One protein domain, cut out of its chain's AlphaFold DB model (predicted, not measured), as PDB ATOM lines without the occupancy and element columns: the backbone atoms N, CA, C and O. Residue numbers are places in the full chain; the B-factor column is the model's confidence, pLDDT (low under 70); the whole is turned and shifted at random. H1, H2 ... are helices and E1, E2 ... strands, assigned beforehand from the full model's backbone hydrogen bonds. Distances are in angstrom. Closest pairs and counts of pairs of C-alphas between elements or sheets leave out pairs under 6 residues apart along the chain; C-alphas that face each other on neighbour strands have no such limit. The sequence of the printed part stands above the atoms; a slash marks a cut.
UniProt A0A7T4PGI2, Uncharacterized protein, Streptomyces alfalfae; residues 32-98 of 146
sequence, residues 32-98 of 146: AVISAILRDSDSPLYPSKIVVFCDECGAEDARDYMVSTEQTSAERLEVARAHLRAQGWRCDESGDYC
ATOM      1  N   ALA A  32     -33.133  31.756 -10.049       88.81
ATOM      2  CA  ALA A  32     -33.166  32.924  -9.171       88.81
ATOM      3  C   ALA A  32     -34.595  33.278  -8.722       88.81
ATOM      4  O   ALA A  32     -34.796  33.626  -7.562       88.81
ATOM      5  N   VAL A  33     -35.583  33.137  -9.613       87.38
ATOM      6  CA  VAL A  33     -36.999  33.383  -9.304       87.38
ATOM      7  C   VAL A  33     -37.543  32.278  -8.408       87.38
ATOM      8  O   VAL A  33     -38.159  32.582  -7.393       87.38
ATOM      9  N   ILE A  34     -37.233  31.011  -8.704       86.81
ATOM     10  CA  ILE A  34     -37.610  29.882  -7.837       86.81
ATOM     11  C   ILE A  34     -37.036  30.082  -6.429       86.81
ATOM     12  O   ILE A  34     -37.750  29.967  -5.440       86.81
ATOM     13  N   SER A  35     -35.757  30.453  -6.326       88.44
ATOM     14  CA  SER A  35     -35.112  30.707  -5.033       88.44
ATOM     15  C   SER A  35     -35.728  31.885  -4.279       88.44
ATOM     16  O   SER A  35     -35.759  31.855  -3.053       88.44
ATOM     17  N   ALA A  36     -36.181  32.926  -4.985       89.00
ATOM     18  CA  ALA A  36     -36.874  34.053  -4.371       89.00
ATOM     19  C   ALA A  36     -38.235  33.620  -3.810       89.00
ATOM     20  O   ALA A  36     -38.504  33.893  -2.647       89.00
ATOM     21  N   ILE A  37     -39.021  32.863  -4.585       88.12
ATOM     22  CA  ILE A  37     -40.319  32.316  -4.159       88.12
ATOM     23  C   ILE A  37     -40.155  31.422  -2.925       88.12
ATOM     24  O   ILE A  37     -40.836  31.621  -1.930       88.12
ATOM     25  N   LEU A  38     -39.201  30.487  -2.941       87.62
ATOM     26  CA  LEU A  38     -38.984  29.558  -1.821       87.62
ATOM     27  C   LEU A  38     -38.504  30.238  -0.527       87.62
ATOM     28  O   LEU A  38     -38.530  29.619   0.535       87.62
ATOM     29  N   ARG A  39     -38.004  31.477  -0.607       90.25
ATOM     30  CA  ARG A  39     -37.567  32.271   0.554       90.25
ATOM     31  C   ARG A  39     -38.630  33.252   1.033       90.25
ATOM     32  O   ARG A  39     -38.495  33.768   2.139       90.25
ATOM     33  N   ASP A  40     -39.622  33.534   0.201       89.75
ATOM     34  CA  ASP A  40     -40.717  34.434   0.511       89.75
ATOM     35  C   ASP A  40     -41.818  33.659   1.243       89.75
ATOM     36  O   ASP A  40     -42.529  32.847   0.653       89.75
ATOM     37  N   SER A  41     -41.939  33.895   2.551       84.56
ATOM     38  CA  SER A  41     -42.942  33.236   3.393       84.56
ATOM     39  C   SER A  41     -44.376  33.626   3.051       84.56
ATOM     40  O   SER A  41     -45.292  32.896   3.425       84.56
ATOM     41  N   ASP A  42     -44.568  34.753   2.365       89.38
ATOM     42  CA  ASP A  42     -45.881  35.261   1.976       89.38
ATOM     43  C   ASP A  42     -46.252  34.855   0.540       89.38
ATOM     44  O   ASP A  42     -47.342  35.183   0.063       89.38
ATOM     45  N   SER A  43     -45.377  34.127  -0.167       88.19
ATOM     46  CA  SER A  43     -45.664  33.692  -1.530       88.19
ATOM     47  C   SER A  43     -46.827  32.691  -1.554       88.19
ATOM     48  O   SER A  43     -46.786  31.680  -0.849       88.19
ATOM     49  N   PRO A  44     -47.844  32.894  -2.413       89.25
ATOM     50  CA  PRO A  44     -48.904  31.907  -2.592       89.25
ATOM     51  C   PRO A  44     -48.424  30.680  -3.382       89.25
ATOM     52  O   PRO A  44     -49.126  29.669  -3.417       89.25
ATOM     53  N   LEU A  45     -47.254  30.765  -4.033       91.50
ATOM     54  CA  LEU A  45     -46.673  29.698  -4.839       91.50
ATOM     55  C   LEU A  45     -45.776  28.795  -3.997       91.50
ATOM     56  O   LEU A  45     -44.853  29.258  -3.331       91.50
ATOM     57  N   TYR A  46     -45.977  27.489  -4.106       89.31
ATOM     58  CA  TYR A  46     -45.154  26.499  -3.420       89.31
ATOM     59  C   TYR A  46     -44.967  25.247  -4.281       89.31
ATOM     60  O   TYR A  46     -45.808  24.943  -5.135       89.31
ATOM     61  N   PRO A  47     -43.859  24.513  -4.083       91.50
ATOM     62  CA  PRO A  47     -43.658  23.239  -4.746       91.50
ATOM     63  C   PRO A  47     -44.631  22.204  -4.174       91.50
ATOM     64  O   PRO A  47     -44.666  21.961  -2.966       91.50
ATOM     65  N   SER A  48     -45.403  21.576  -5.051       92.75
ATOM     66  CA  SER A  48     -46.251  20.436  -4.723       92.75
ATOM     67  C   SER A  48     -45.818  19.240  -5.553       92.75
ATOM     68  O   SER A  48     -45.773  19.320  -6.782       92.75
ATOM     69  N   LYS A  49     -45.567  18.110  -4.888       96.06
ATOM     70  CA  LYS A  49     -45.362  16.839  -5.579       96.06
ATOM     71  C   LYS A  49     -46.685  16.395  -6.195       96.06
ATOM     72  O   LYS A  49     -47.671  16.227  -5.478       96.06
ATOM     73  N   ILE A  50     -46.701  16.208  -7.510       96.69
ATOM     74  CA  ILE A  50     -47.836  15.658  -8.252       96.69
ATOM     75  C   ILE A  50     -47.351  14.399  -8.957       96.69
ATOM     76  O   ILE A  50     -46.245  14.362  -9.499       96.69
ATOM     77  N   VAL A  51     -48.180  13.365  -8.892       97.62
ATOM     78  CA  VAL A  51     -47.929  12.072  -9.517       97.62
ATOM     79  C   VAL A  51     -49.041  11.823 -10.522       97.62
ATOM     80  O   VAL A  51     -50.212  11.831 -10.145       97.62
ATOM     81  N   VAL A  52     -48.668  11.635 -11.784       97.69
ATOM     82  CA  VAL A  52     -49.584  11.260 -12.864       97.69
ATOM     83  C   VAL A  52     -49.253   9.834 -13.279       97.69
ATOM     84  O   VAL A  52     -48.082   9.496 -13.461       97.69
ATOM     85  N   PHE A  53     -50.279   8.999 -13.406       98.31
ATOM     86  CA  PHE A  53     -50.144   7.618 -13.851       98.31
ATOM     87  C   PHE A  53     -50.673   7.488 -15.271       98.31
ATOM     88  O   PHE A  53     -51.644   8.143 -15.633       98.31
ATOM     89  N   CYS A  54     -50.044   6.630 -16.066       97.88
ATOM     90  CA  CYS A  54     -50.625   6.186 -17.316       97.88
ATOM     91  C   CYS A  54     -51.798   5.248 -17.022       97.88
ATOM     92  O   CYS A  54     -51.607   4.231 -16.353       97.88
ATOM     93  N   ASP A  55     -52.970   5.548 -17.573       97.62
ATOM     94  CA  ASP A  55     -54.188   4.762 -17.355       97.62
ATOM     95  C   ASP A  55     -54.130   3.358 -17.994       97.62
ATOM     96  O   ASP A  55     -54.858   2.464 -17.573       97.62
ATOM     97  N   GLU A  56     -53.225   3.134 -18.958       96.50
ATOM     98  CA  GLU A  56     -53.049   1.841 -19.638       96.50
ATOM     99  C   GLU A  56     -52.045   0.926 -18.915       96.50
ATOM    100  O   GLU A  56     -52.346  -0.218 -18.581       96.50
ATOM    101  N   CYS A  57     -50.824   1.414 -18.660       96.88
ATOM    102  CA  CYS A  57     -49.733   0.581 -18.138       96.88
ATOM    103  C   CYS A  57     -49.306   0.907 -16.701       96.88
ATOM    104  O   CYS A  57     -48.424   0.239 -16.162       96.88
ATOM    105  N   GLY A  58     -49.886   1.938 -16.080       97.12
ATOM    106  CA  GLY A  58     -49.531   2.380 -14.731       97.12
ATOM    107  C   GLY A  58     -48.169   3.071 -14.620       97.12
ATOM    108  O   GLY A  58     -47.701   3.300 -13.505       97.12
ATOM    109  N   ALA A  59     -47.512   3.399 -15.741       96.69
ATOM    110  CA  ALA A  59     -46.264   4.160 -15.732       96.69
ATOM    111  C   ALA A  59     -46.445   5.503 -15.009       96.69
ATOM    112  O   ALA A  59     -47.438   6.193 -15.216       96.69
ATOM    113  N   GLU A  60     -45.478   5.873 -14.177       97.50
ATOM    114  CA  GLU A  60     -45.563   7.026 -13.279       97.50
ATOM    115  C   GLU A  60     -44.695   8.191 -13.778       97.50
ATOM    116  O   GLU A  60     -43.519   7.998 -14.091       97.50
ATOM    117  N   ASP A  61     -45.242   9.410 -13.769       97.19
ATOM    118  CA  ASP A  61     -44.459  10.649 -13.740       97.19
ATOM    119  C   ASP A  61     -44.690  11.368 -12.407       97.19
ATOM    120  O   ASP A  61     -45.767  11.908 -12.145       97.19
ATOM    121  N   ALA A  62     -43.668  11.362 -11.550       96.56
ATOM    122  CA  ALA A  62     -43.695  12.000 -10.238       96.56
ATOM    123  C   ALA A  62     -42.679  13.132 -10.157       96.56
ATOM    124  O   ALA A  62     -41.467  12.895 -10.164       96.56
ATOM    125  N   ARG A  63     -43.171  14.367 -10.043       94.69
ATOM    126  CA  ARG A  63     -42.337  15.575 -10.025       94.69
ATOM    127  C   ARG A  63     -42.944  16.671  -9.159       94.69
ATOM    128  O   ARG A  63     -44.115  16.615  -8.787       94.69
ATOM    129  N   ASP A  64     -42.124  17.667  -8.850       93.94
ATOM    130  CA  ASP A  64     -42.552  18.874  -8.153       93.94
ATOM    131  C   ASP A  64     -42.977  19.949  -9.156       93.94
ATOM    132  O   ASP A  64     -42.233  20.288 -10.079       93.94
ATOM    133  N   TYR A  65     -44.163  20.510  -8.937       92.12
ATOM    134  CA  TYR A  65     -44.721  21.603  -9.726       92.12
ATOM    135  C   TYR A  65     -44.939  22.820  -8.832       92.12
ATOM    136  O   TYR A  65     -45.412  22.691  -7.702       92.12
ATOM    137  N   MET A  66     -44.601  24.007  -9.336       91.88
ATOM    138  CA  MET A  66     -44.932  25.260  -8.656       91.88
ATOM    139  C   MET A  66     -46.414  25.558  -8.875       91.88
ATOM    140  O   MET A  66     -46.830  25.813 -10.003       91.88
ATOM    141  N   VAL A  67     -47.197  25.520  -7.799       93.06
ATOM    142  CA  VAL A  67     -48.651  25.734  -7.816       93.06
ATOM    143  C   VAL A  67     -49.056  26.769  -6.773       93.06
ATOM    144  O   VAL A  67     -48.330  26.989  -5.805       93.06
ATOM    145  N   SER A  68     -50.211  27.402  -6.964       93.19
ATOM    146  CA  SER A  68     -50.788  28.353  -6.008       93.19
ATOM    147  C   SER A  68     -51.665  27.650  -4.967       93.19
ATOM    148  O   SER A  68     -52.326  26.646  -5.251       93.19
ATOM    149  N   THR A  69     -51.720  28.197  -3.752       90.31
ATOM    150  CA  THR A  69     -52.659  27.768  -2.698       90.31
ATOM    151  C   THR A  69     -54.117  27.934  -3.110       90.31
ATOM    152  O   THR A  69     -54.951  27.141  -2.676       90.31
ATOM    153  N   GLU A  70     -54.406  28.897  -3.983       93.62
ATOM    154  CA  GLU A  70     -55.752  29.203  -4.473       93.62
ATOM    155  C   GLU A  70     -56.228  28.236  -5.566       93.62
ATOM    156  O   GLU A  70     -57.428  28.123  -5.798       93.62
ATOM    157  N   GLN A  71     -55.308  27.498  -6.205       92.81
ATOM    158  CA  GLN A  71     -55.669  26.501  -7.210       92.81
ATOM    159  C   GLN A  71     -56.334  25.283  -6.569       92.81
ATOM    160  O   GLN A  71     -55.823  24.701  -5.601       92.81
ATOM    161  N   THR A  72     -57.425  24.845  -7.186       96.00
ATOM    162  CA  THR A  72     -58.084  23.562  -6.949       96.00
ATOM    163  C   THR A  72     -57.177  22.388  -7.325       96.00
ATOM    164  O   THR A  72     -56.187  22.531  -8.044       96.00
ATOM    165  N   SER A  73     -57.519  21.181  -6.870       94.69
ATOM    166  CA  SER A  73     -56.786  19.967  -7.253       94.69
ATOM    167  C   SER A  73     -56.763  19.739  -8.768       94.69
ATOM    168  O   SER A  73     -55.734  19.330  -9.297       94.69
ATOM    169  N   ALA A  74     -57.866  20.034  -9.462       95.25
ATOM    170  CA  ALA A  74     -57.977  19.883 -10.911       95.25
ATOM    171  C   ALA A  74     -57.044  20.845 -11.660       95.25
ATOM    172  O   ALA A  74     -56.322  20.427 -12.558       95.25
ATOM    173  N   GLU A  75     -56.988  22.113 -11.246       95.62
ATOM    174  CA  GLU A  75     -56.090  23.103 -11.854       95.62
ATOM    175  C   GLU A  75     -54.616  22.746 -11.634       95.62
ATOM    176  O   GLU A  75     -53.796  22.905 -12.534       95.62
ATOM    177  N   ARG A  76     -54.268  22.205 -10.461       95.06
ATOM    178  CA  ARG A  76     -52.904  21.723 -10.185       95.06
ATOM    179  C   ARG A  76     -52.540  20.516 -11.040       95.06
ATOM    180  O   ARG A  76     -51.424  20.449 -11.549       95.06
ATOM    181  N   LEU A  77     -53.471  19.575 -11.205       96.00
ATOM    182  CA  LEU A  77     -53.281  18.437 -12.101       96.00
ATOM    183  C   LEU A  77     -53.084  18.911 -13.546       96.00
ATOM    184  O   LEU A  77     -52.218  18.389 -14.241       96.00
ATOM    185  N   GLU A  78     -53.814  19.938 -13.981       96.00
ATOM    186  CA  GLU A  78     -53.669  20.496 -15.326       96.00
ATOM    187  C   GLU A  78     -52.293  21.143 -15.558       96.00
ATOM    188  O   GLU A  78     -51.745  21.022 -16.650       96.00
ATOM    189  N   VAL A  79     -51.665  21.736 -14.531       94.62
ATOM    190  CA  VAL A  79     -50.259  22.188 -14.616       94.62
ATOM    191  C   VAL A  79     -49.326  21.014 -14.934       94.62
ATOM    192  O   VAL A  79     -48.460  21.132 -15.806       94.62
ATOM    193  N   ALA A  80     -49.515  19.870 -14.269       95.44
ATOM    194  CA  ALA A  80     -48.739  18.667 -14.551       95.44
ATOM    195  C   ALA A  80     -49.032  18.125 -15.959       95.44
ATOM    196  O   ALA A  80     -48.102  17.897 -16.732       95.44
ATOM    197  N   ARG A  81     -50.310  18.006 -16.342       96.50
ATOM    198  CA  ARG A  81     -50.727  17.551 -17.680       96.50
ATOM    199  C   ARG A  81     -50.178  18.441 -18.794       96.50
ATOM    200  O   ARG A  81     -49.677  17.925 -19.788       96.50
ATOM    201  N   ALA A  82     -50.181  19.762 -18.625       95.38
ATOM    202  CA  ALA A  82     -49.601  20.691 -19.592       95.38
ATOM    203  C   ALA A  82     -48.101  20.434 -19.822       95.38
ATOM    204  O   ALA A  82     -47.639  20.418 -20.966       95.38
ATOM    205  N   HIS A  83     -47.345  20.171 -18.752       94.19
ATOM    206  CA  HIS A  83     -45.922  19.820 -18.829       94.19
ATOM    207  C   HIS A  83     -45.678  18.435 -19.444       94.19
ATOM    208  O   HIS A  83     -44.714  18.239 -20.187       94.19
ATOM    209  N   LEU A  84     -46.550  17.468 -19.162       95.56
ATOM    210  CA  LEU A  84     -46.476  16.119 -19.723       95.56
ATOM    211  C   LEU A  84     -46.788  16.096 -21.222       95.56
ATOM    212  O   LEU A  84     -46.068  15.443 -21.980       95.56
ATOM    213  N   ARG A  85     -47.774  16.877 -21.681       96.06
ATOM    214  CA  ARG A  85     -48.048  17.052 -23.119       96.06
ATOM    215  C   ARG A  85     -46.826  17.580 -23.868       96.06
ATOM    216  O   ARG A  85     -46.502  17.081 -24.941       96.06
ATOM    217  N   ALA A  86     -46.083  18.521 -23.278       94.12
ATOM    218  CA  ALA A  86     -44.828  19.015 -23.856       94.12
ATOM    219  C   ALA A  86     -43.717  17.943 -23.931       94.12
ATOM    220  O   ALA A  86     -42.768  18.095 -24.700       94.12
ATOM    221  N   GLN A  87     -43.836  16.858 -23.162       93.62
ATOM    222  CA  GLN A  87     -42.949  15.689 -23.186       93.62
ATOM    223  C   GLN A  87     -43.489  14.527 -24.033       93.62
ATOM    224  O   GLN A  87     -42.861  13.471 -24.078       93.62
ATOM    225  N   GLY A  88     -44.626  14.707 -24.709       94.94
ATOM    226  CA  GLY A  88     -45.213  13.706 -25.601       94.94
ATOM    227  C   GLY A  88     -46.215  12.758 -24.944       94.94
ATOM    228  O   GLY A  88     -46.598  11.770 -25.565       94.94
ATOM    229  N   TRP A  89     -46.644  13.024 -23.709       96.44
ATOM    230  CA  TRP A  89     -47.803  12.331 -23.141       96.44
ATOM    231  C   TRP A  89     -49.095  12.833 -23.794       96.44
ATOM    232  O   TRP A  89     -49.191  14.000 -24.185       96.44
ATOM    233  N   ARG A  90     -50.117  11.975 -23.860       96.69
ATOM    234  CA  ARG A  90     -51.486  12.380 -24.205       96.69
ATOM    235  C   ARG A  90     -52.274  12.531 -22.909       96.69
ATOM    236  O   ARG A  90     -52.474  11.552 -22.208       96.69
ATOM    237  N   CYS A  91     -52.697  13.751 -22.601       96.50
ATOM    238  CA  CYS A  91     -53.475  14.064 -21.402       96.50
ATOM    239  C   CYS A  91     -54.742  14.818 -21.817       96.50
ATOM    240  O   CYS A  91     -54.658  16.011 -22.139       96.50
ATOM    241  N   ASP A  92     -55.890  14.147 -21.823       94.56
ATOM    242  CA  ASP A  92     -57.178  14.697 -22.261       94.56
ATOM    243  C   ASP A  92     -58.351  14.171 -21.401       94.56
ATOM    244  O   ASP A  92     -58.153  13.674 -20.291       94.56
ATOM    245  N   GLU A  93     -59.589  14.356 -21.864       94.00
ATOM    246  CA  GLU A  93     -60.799  13.917 -21.154       94.00
ATOM    247  C   GLU A  93     -60.923  12.386 -21.063       94.00
ATOM    248  O   GLU A  93     -61.615  11.885 -20.178       94.00
ATOM    249  N   SER A  94     -60.254  11.646 -21.954       93.69
ATOM    250  CA  SER A  94     -60.253  10.181 -21.984       93.69
ATOM    251  C   SER A  94     -59.219   9.553 -21.050       93.69
ATOM    252  O   SER A  94     -59.304   8.354 -20.792       93.69
ATOM    253  N   GLY A  95     -58.247  10.330 -20.559       95.81
ATOM    254  CA  GLY A  95     -57.231   9.857 -19.622       95.81
ATOM    255  C   GLY A  95     -55.846  10.469 -19.824       95.81
ATOM    256  O   GLY A  95     -55.639  11.380 -20.631       95.81
ATOM    257  N   ASP A  96     -54.894   9.935 -19.065       97.81
ATOM    258  CA  ASP A  96     -53.470  10.238 -19.131       97.81
ATOM    259  C   ASP A  96     -52.702   9.026 -19.681       97.81
ATOM    260  O   ASP A  96     -52.719   7.930 -19.124       97.81
ATOM    261  N   TYR A  97     -51.988   9.215 -20.788       97.38
ATOM    262  CA  TYR A  97     -51.278   8.154 -21.495       97.38
ATOM    263  C   TYR A  97     -49.812   8.536 -21.681       97.38
ATOM    264  O   TYR A  97     -49.492   9.608 -22.205       97.38
ATOM    265  N   CYS A  98     -48.912   7.643 -21.261       97.12
ATOM    266  CA  CYS A  98     -47.477   7.822 -21.456       97.12
ATOM    267  C   CYS A  98     -47.125   7.847 -22.947       97.12
ATOM    268  O   CYS A  98     -47.923   7.458 -23.793       97.12
TER     269      CYS A  98
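This is residues 32 to 98 of the 146 residues of an uncharacterized protein of Streptomyces alfalfae (UniProt A0A7T4PGI2). A long two-stranded hairpin, E1 and E2, makes the length, with H2 packed across it, H1 at its open end and a small hairpin, E3 and E4, near its turn. The 67 printed residues run H1, E1, E2, H2, E3, E4, a mixed class with two antiparallel sheets. The whole is elongated, 40 by 22 by 17 A, and only just loose, close to compact, with a radius of gyration of the C-alphas of 13.4 A.

Find C-alpha 32 at (-33.166, 32.924, -9.171), where H1 runs to residue 39. E1, residues 45 to 53, spans 24.1 A; E2, residues 60 to 68, spans 23.1 A and bends by 56 degrees at residue 64. H2, residues 73 to 85, spans 18.3 A; E3, residues 90 to 92, and E4, residues 95 to 97, follow.

Look within hydrogen-bond range at N 48 and O 65, 2.9 A, in hairpin E1 and E2, and N 97 and O 90, 2.8 A, in hairpin E3 and E4. The closest C-alphas of E2 and H2, Val 67 and Arg 76, are 6.3 A apart. H1 and H2 are apart; in both, every O i to N i+4 pair is within hydrogen-bond range.

The farthest C-alphas, Asp 42 and Glu 56, are 40.4 A apart; the printed part has no cut, no long link, and no printed residue is under 70 in pLDDT.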